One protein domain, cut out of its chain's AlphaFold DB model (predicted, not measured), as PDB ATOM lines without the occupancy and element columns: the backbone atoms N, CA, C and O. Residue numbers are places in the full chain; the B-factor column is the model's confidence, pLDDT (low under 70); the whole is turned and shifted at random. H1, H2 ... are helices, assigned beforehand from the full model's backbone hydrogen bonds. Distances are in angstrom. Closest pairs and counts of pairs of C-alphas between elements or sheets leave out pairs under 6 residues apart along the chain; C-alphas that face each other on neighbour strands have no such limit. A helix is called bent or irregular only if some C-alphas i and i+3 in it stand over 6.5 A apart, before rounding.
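What this domain is: This is residues 464 to 518 of the 531 residues of an uncharacterized protein of Symploca sp. SIO2E6 (UniProt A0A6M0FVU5). A long helix, H3, is sharply bent into two arms that make a V, and the shorter H2 packs on its second arm, H3b, while running roughly alongside the first, H3a. The four-residue H1 sits near the start of H3b, and the link from H2 to H3, residues 480 to 487, folds the chain back. The printed part has 55 residues, with three named helices in the order H1, H2, H3 and no named strand; the class is all helix. It is compact, with a radius of gyration of the C-alphas of 11.1 A and spans of 30 by 26 by 15 A.

Where its parts are: H1 is residues 465 to 468, beginning at C-alpha 465 (131.087, 234.932, 199.580). H2 is residues 471 to 479, 12.0 A long from first to last C-alpha. H3, residues 488 to 517, was assigned as one helix by its hydrogen bonds but is bent: C-alphas 501 and 504 are 9.0 A apart. Its arm H3a is residues 488 to 501, 20.4 A long, and H3b is residues 504 to 517, 20.2 A long, ending at C-alpha 517 (139.603, 216.413, 197.107).

How they stand to each other: H1 is close to H3b but not clearly touching, the closest C-alphas being those of Ala 466 and Asp 505, 7.4 A apart. H1 and H3a are apart. H2 and H3b touch, at a steep tilt of 60 degrees, the same way; their closest C-alphas, Leu 472 and Ala 509, are 4.5 A apart. H2 and H3a are close but not clearly touching, with the C-alphas of Phe 478 and Ala 491 closest at 6.8 A, at a shallow tilt of 27 degrees, opposite ways. H3a and H3b stand at a steep tilt of 48 degrees, opposite ways. In H2 and H3b every O i to N i+4 pair is within hydrogen-bond range, in H3a 9 of 10; H1 is too short for such a pair.

The domain as a whole: The two C-alphas farthest apart, Lys 467 and Asn 484, are 31.5 A apart. The printed part has no cut; the link H1 to H2 is tight and H2 to H3 short. The mean pLDDT of the printed part is 70.5, with 22 residues under 70, among them 464 to 470 and 481 to 491.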
ATOM      1  N   ASP A 464     130.267 239.011 199.215       53.97
ATOM      2  CA  ASP A 464     129.164 238.187 198.727       53.97
ATOM      3  C   ASP A 464     129.413 236.706 199.072       53.97
ATOM      4  O   ASP A 464     128.489 236.054 199.560       53.97
ATOM      5  N   HIS A 465     130.670 236.239 199.031       59.47
ATOM      6  CA  HIS A 465     131.087 234.932 199.580       59.47
ATOM      7  C   HIS A 465     130.681 234.741 201.051       59.47
ATOM      8  O   HIS A 465     130.011 233.767 201.394       59.47
ATOM      9  N   ALA A 466     130.965 235.728 201.910       57.25
ATOM     10  CA  ALA A 466     130.579 235.709 203.326       57.25
ATOM     11  C   ALA A 466     129.062 235.625 203.571       57.25
ATOM     12  O   ALA A 466     128.616 235.164 204.619       57.25
ATOM     13  N   LYS A 467     128.243 236.119 202.637       53.16
ATOM     14  CA  LYS A 467     126.780 236.104 202.778       53.16
ATOM     15  C   LYS A 467     126.147 234.809 202.300       53.16
ATOM     16  O   LYS A 467     125.082 234.458 202.809       53.16
ATOM     17  N   ASN A 468     126.757 234.161 201.314       54.22
ATOM     18  CA  ASN A 468     126.173 233.017 200.627       54.22
ATOM     19  C   ASN A 468     126.788 231.679 201.063       54.22
ATOM     20  O   ASN A 468     126.136 230.653 200.907       54.22
ATOM     21  N   GLY A 469     127.968 231.693 201.693       60.00
ATOM     22  CA  GLY A 469     128.657 230.480 202.143       60.00
ATOM     23  C   GLY A 469     129.512 229.812 201.062       60.00
ATOM     24  O   GLY A 469     129.901 228.662 201.230       60.00
ATOM     25  N   ASP A 470     129.844 230.536 199.991       67.75
ATOM     26  CA  ASP A 470     130.487 230.005 198.775       67.75
ATOM     27  C   ASP A 470     132.031 229.925 198.880       67.75
ATOM     28  O   ASP A 470     132.752 229.791 197.890       67.75
ATOM     29  N   TRP A 471     132.574 229.990 200.103       75.19
ATOM     30  CA  TRP A 471     134.019 229.958 200.356       75.19
ATOM     31  C   TRP A 471     134.695 228.664 199.879       75.19
ATOM     32  O   TRP A 471     135.860 228.699 199.483       75.19
ATOM     33  N   LEU A 472     133.974 227.537 199.905       72.69
ATOM     34  CA  LEU A 472     134.480 226.222 199.492       72.69
ATOM     35  C   LEU A 472     134.762 226.160 197.988       72.69
ATOM     36  O   LEU A 472     135.836 225.722 197.578       72.69
ATOM     37  N   ASP A 473     133.829 226.655 197.177       65.81
ATOM     38  CA  ASP A 473     133.959 226.658 195.720       65.81
ATOM     39  C   ASP A 473     135.070 227.615 195.268       65.81
ATOM     40  O   ASP A 473     135.907 227.259 194.433       65.81
ATOM     41  N   MET A 474     135.153 228.796 195.894       77.62
ATOM     42  CA  MET A 474     136.245 229.747 195.668       77.62
ATOM     43  C   MET A 474     137.610 229.133 196.003       77.62
ATOM     44  O   MET A 474     138.541 229.227 195.195       77.62
ATOM     45  N   LEU A 475     137.733 228.463 197.155       74.94
ATOM     46  CA  LEU A 475     138.968 227.778 197.537       74.94
ATOM     47  C   LEU A 475     139.334 226.686 196.535       74.94
ATOM     48  O   LEU A 475     140.497 226.602 196.151       74.94
ATOM     49  N   GLY A 476     138.364 225.922 196.030       70.69
ATOM     50  CA  GLY A 476     138.615 224.941 194.978       70.69
ATOM     51  C   GLY A 476     139.206 225.549 193.702       70.69
ATOM     52  O   GLY A 476     140.129 224.984 193.115       70.69
ATOM     53  N   GLU A 477     138.746 226.727 193.286       68.94
ATOM     54  CA  GLU A 477     139.324 227.449 192.144       68.94
ATOM     55  C   GLU A 477     140.742 227.963 192.441       68.94
ATOM     56  O   GLU A 477     141.649 227.809 191.618       68.94
ATOM     57  N   PHE A 478     140.965 228.515 193.635       75.06
ATOM     58  CA  PHE A 478     142.260 229.059 194.052       75.06
ATOM     59  C   PHE A 478     143.315 227.954 194.212       75.06
ATOM     60  O   PHE A 478     144.453 228.108 193.765       75.06
ATOM     61  N   CYS A 479     142.941 226.808 194.781       74.19
ATOM     62  CA  CYS A 479     143.819 225.656 194.976       74.19
ATOM     63  C   CYS A 479     144.244 224.989 193.659       74.19
ATOM     64  O   CYS A 479     145.305 224.369 193.603       74.19
ATOM     65  N   ARG A 480     143.461 225.131 192.582       72.94
ATOM     66  CA  ARG A 480     143.783 224.573 191.255       72.94
ATOM     67  C   ARG A 480     144.658 225.496 190.399       72.94
ATOM     68  O   ARG A 480     145.114 225.083 189.326       72.94
ATOM     69  N   LEU A 481     144.935 226.724 190.850       68.44
ATOM     70  CA  LEU A 481     145.883 227.616 190.183       68.44
ATOM     71  C   LEU A 481     147.298 227.033 190.241       68.44
ATOM     72  O   LEU A 481     147.819 226.668 191.295       68.44
ATOM     73  N   ARG A 482     147.965 226.976 189.085       66.19
ATOM     74  CA  ARG A 482     149.369 226.549 189.023       66.19
ATOM     75  C   ARG A 482     150.263 227.632 189.628       66.19
ATOM     76  O   ARG A 482     150.081 228.802 189.309       66.19
ATOM     77  N   GLN A 483     151.289 227.241 190.387       69.94
ATOM     78  CA  GLN A 483     152.264 228.167 190.998       69.94
ATOM     79  C   GLN A 483     152.956 229.109 189.999       69.94
ATOM     80  O   GLN A 483     153.382 230.195 190.359       69.94
ATOM     81  N   ASN A 484     153.085 228.704 188.733       60.62
ATOM     82  CA  ASN A 484     153.669 229.535 187.679       60.62
ATOM     83  C   ASN A 484     152.643 230.412 186.940       60.62
ATOM     84  O   ASN A 484     152.988 231.018 185.925       60.62
ATOM     85  N   SER A 485     151.391 230.442 187.400       62.53
ATOM     86  CA  SER A 485     150.380 231.360 186.894       62.53
ATOM     87  C   SER A 485     150.730 232.784 187.312       62.53
ATOM     88  O   SER A 485     151.092 233.039 188.457       62.53
ATOM     89  N   THR A 486     150.557 233.724 186.392       47.47
ATOM     90  CA  THR A 486     150.670 235.166 186.647       47.47
ATOM     91  C   THR A 486     149.671 235.671 187.693       47.47
ATOM     92  O   THR A 486     149.905 236.722 188.275       47.47
ATOM     93  N   TYR A 487     148.604 234.914 187.969       56.38
ATOM     94  CA  TYR A 487     147.580 235.235 188.968       56.38
ATOM     95  C   TYR A 487     147.806 234.565 190.320       56.38
ATOM     96  O   TYR A 487     147.053 234.832 191.251       56.38
ATOM     97  N   PHE A 488     148.803 233.685 190.442       69.00
ATOM     98  CA  PHE A 488     149.026 232.930 191.671       69.00
ATOM     99  C   PHE A 488     149.315 233.863 192.855       69.00
ATOM    100  O   PHE A 488     148.673 233.751 193.897       69.00
ATOM    101  N   ASP A 489     150.200 234.846 192.665       66.62
ATOM    102  CA  ASP A 489     150.560 235.820 193.703       66.62
ATOM    103  C   ASP A 489     149.401 236.777 194.047       66.62
ATOM    104  O   ASP A 489     149.216 237.145 195.209       66.62
ATOM    105  N   ASP A 490     148.580 237.149 193.062       64.50
ATOM    106  CA  ASP A 490     147.441 238.053 193.260       64.50
ATOM    107  C   ASP A 490     146.255 237.353 193.934       64.50
ATOM    108  O   ASP A 490     145.621 237.920 194.828       64.50
ATOM    109  N   ALA A 491     145.964 236.110 193.546       68.38
ATOM    110  CA  ALA A 491     144.972 235.274 194.212       68.38
ATOM    111  C   ALA A 491     145.406 234.974 195.655       68.38
ATOM    112  O   ALA A 491     144.595 235.103 196.570       68.38
ATOM    113  N   LYS A 492     146.698 234.711 195.886       77.75
ATOM    114  CA  LYS A 492     147.271 234.576 197.230       77.75
ATOM    115  C   LYS A 492     147.077 235.855 198.054       77.75
ATOM    116  O   LYS A 492     146.514 235.801 199.140       77.75
ATOM    117  N   SER A 493     147.420 237.017 197.495       74.19
ATOM    118  CA  SER A 493     147.236 238.330 198.138       74.19
ATOM    119  C   SER A 493     145.766 238.662 198.448       74.19
ATOM    120  O   SER A 493     145.464 239.275 199.475       74.19
ATOM    121  N   LYS A 494     144.823 238.258 197.587       75.00
ATOM    122  CA  LYS A 494     143.381 238.398 197.853       75.00
ATOM    123  C   LYS A 494     142.907 237.457 198.956       75.00
ATOM    124  O   LYS A 494     142.168 237.898 199.834       75.00
ATOM    125  N   LEU A 495     143.342 236.198 198.928       78.44
ATOM    126  CA  LEU A 495     143.024 235.223 199.967       78.44
ATOM    127  C   LEU A 495     143.537 235.703 201.332       78.44
ATOM    128  O   LEU A 495     142.770 235.702 202.291       78.44
ATOM    129  N   ASP A 496     144.762 236.236 201.390       78.31
ATOM    130  CA  ASP A 496     145.339 236.869 202.584       78.31
ATOM    131  C   ASP A 496     144.466 238.017 203.118       78.31
ATOM    132  O   ASP A 496     144.259 238.152 204.325       78.31
ATOM    133  N   GLN A 497     143.929 238.860 202.230       75.12
ATOM    134  CA  GLN A 497     143.049 239.967 202.620       75.12
ATOM    135  C   GLN A 497     141.699 239.481 203.154       75.12
ATOM    136  O   GLN A 497     141.161 240.077 204.088       75.12
ATOM    137  N   TRP A 498     141.133 238.420 202.579       79.69
ATOM    138  CA  TRP A 498     139.857 237.871 203.033       79.69
ATOM    139  C   TRP A 498     139.986 237.068 204.314       79.69
ATOM    140  O   TRP A 498     139.102 237.175 205.159       79.69
ATOM    141  N   LEU A 499     141.097 236.363 204.514       77.50
ATOM    142  CA  LEU A 499     141.395 235.683 205.772       77.50
ATOM    143  C   LEU A 499     141.386 236.639 206.960       77.50
ATOM    144  O   LEU A 499     140.853 236.301 208.006       77.50
ATOM    145  N   GLN A 500     141.859 237.874 206.785       74.62
ATOM    146  CA  GLN A 500     141.790 238.892 207.842       74.62
ATOM    147  C   GLN A 500     140.360 239.322 208.205       74.62
ATOM    148  O   GLN A 500     140.152 239.932 209.255       74.62
ATOM    149  N   LEU A 501     139.384 239.077 207.330       73.88
ATOM    150  CA  LEU A 501     138.002 239.539 207.482       73.88
ATOM    151  C   LEU A 501     137.016 238.400 207.778       73.88
ATOM    152  O   LEU A 501     135.996 238.654 208.417       73.88
ATOM    153  N   TYR A 502     137.316 237.181 207.324       79.81
ATOM    154  CA  TYR A 502     136.418 236.022 207.311       79.81
ATOM    155  C   TYR A 502     137.156 234.714 207.667       79.81
ATOM    156  O   TYR A 502     136.891 233.667 207.080       79.81
ATOM    157  N   GLU A 503     138.105 234.786 208.608       79.81
ATOM    158  CA  GLU A 503     138.993 233.687 209.032       79.81
ATOM    159  C   GLU A 503     138.250 232.363 209.279       79.81
ATOM    160  O   GLU A 503     138.566 231.360 208.642       79.81
ATOM    161  N   ASP A 504     137.221 232.382 210.135       74.56
ATOM    162  CA  ASP A 504     136.473 231.182 210.532       74.56
ATOM    163  C   ASP A 504     135.799 230.490 209.331       74.56
ATOM    164  O   ASP A 504     135.875 229.269 209.182       74.56
ATOM    165  N   ASP A 505     135.157 231.264 208.451       76.25
ATOM    166  CA  ASP A 505     134.409 230.722 207.312       76.25
ATOM    167  C   ASP A 505     135.350 230.133 206.246       76.25
ATOM    168  O   ASP A 505     135.079 229.070 205.680       76.25
ATOM    169  N   ILE A 506     136.485 230.795 206.000       80.31
ATOM    170  CA  ILE A 506     137.500 230.334 205.043       80.31
ATOM    171  C   ILE A 506     138.232 229.108 205.592       80.31
ATOM    172  O   ILE A 506     138.518 228.181 204.834       80.31
ATOM    173  N   GLN A 507     138.501 229.052 206.900       80.06
ATOM    174  CA  GLN A 507     139.124 227.888 207.521       80.06
ATOM    175  C   GLN A 507     138.219 226.651 207.438       80.06
ATOM    176  O   GLN A 507     138.687 225.580 207.055       80.06
ATOM    177  N   ILE A 508     136.917 226.794 207.712       77.81
ATOM    178  CA  ILE A 508     135.946 225.695 207.567       77.81
ATOM    179  C   ILE A 508     135.909 225.190 206.121       77.81
ATOM    180  O   ILE A 508     135.907 223.981 205.872       77.81
ATOM    181  N   ALA A 509     135.893 226.108 205.157       79.31
ATOM    182  CA  ALA A 509     135.899 225.766 203.745       79.31
ATOM    183  C   ALA A 509     137.204 225.066 203.322       79.31
ATOM    184  O   ALA A 509     137.164 224.091 202.574       79.31
ATOM    185  N   LEU A 510     138.353 225.478 203.859       78.12
ATOM    186  CA  LEU A 510     139.637 224.837 203.590       78.12
ATOM    187  C   LEU A 510     139.713 223.418 204.166       78.12
ATOM    188  O   LEU A 510     140.141 222.495 203.474       78.12
ATOM    189  N   GLU A 511     139.280 223.235 205.415       77.69
ATOM    190  CA  GLU A 511     139.211 221.918 206.057       77.69
ATOM    191  C   GLU A 511     138.284 220.974 205.276       77.69
ATOM    192  O   GLU A 511     138.597 219.795 205.093       77.69
ATOM    193  N   THR A 512     137.176 221.508 204.756       78.00
ATOM    194  CA  THR A 512     136.229 220.764 203.916       78.00
ATOM    195  C   THR A 512     136.857 220.384 202.570       78.00
ATOM    196  O   THR A 512     136.822 219.216 202.192       78.00
ATOM    197  N   PHE A 513     137.526 221.320 201.891       76.75
ATOM    198  CA  PHE A 513     138.218 221.072 200.622       76.75
ATOM    199  C   PHE A 513     139.292 219.978 200.742       76.75
ATOM    200  O   PHE A 513     139.343 219.044 199.940       76.75
ATOM    201  N   GLN A 514     140.127 220.052 201.785       76.25
ATOM    202  CA  GLN A 514     141.184 219.069 202.040       76.25
ATOM    203  C   GLN A 514     140.629 217.674 202.362       76.25
ATOM    204  O   GLN A 514     141.259 216.667 202.029       76.25
ATOM    205  N   ALA A 515     139.454 217.599 202.994       73.19
ATOM    206  CA  ALA A 515     138.777 216.339 203.280       73.19
ATOM    207  C   ALA A 515     138.125 215.708 202.034       73.19
ATOM    208  O   ALA A 515     138.040 214.480 201.962       73.19
ATOM    209  N   GLU A 516     137.674 216.520 201.071       73.75
ATOM    210  CA  GLU A 516     136.936 216.064 199.886       73.75
ATOM    211  C   GLU A 516     137.827 215.743 198.677       73.75
ATOM    212  O   GLU A 516     137.632 214.697 198.053       73.75
ATOM    213  N   GLU A 517     138.813 216.584 198.342       64.00
ATOM    214  CA  GLU A 517     139.603 216.413 197.107       64.00
ATOM    215  C   GLU A 517     140.928 215.660 197.308       64.00
ATOM    216  O   GLU A 517     141.503 215.166 196.340       64.00
ATOM    217  N   SER A 518     141.410 215.473 198.546       53.50
ATOM    218  CA  SER A 518     142.705 214.823 198.855       53.50
ATOM    219  C   SER A 518     143.928 215.398 198.106       53.50
ATOM    220  O   SER A 518     144.980 214.758 198.065       53.50
TER     221      SER A 518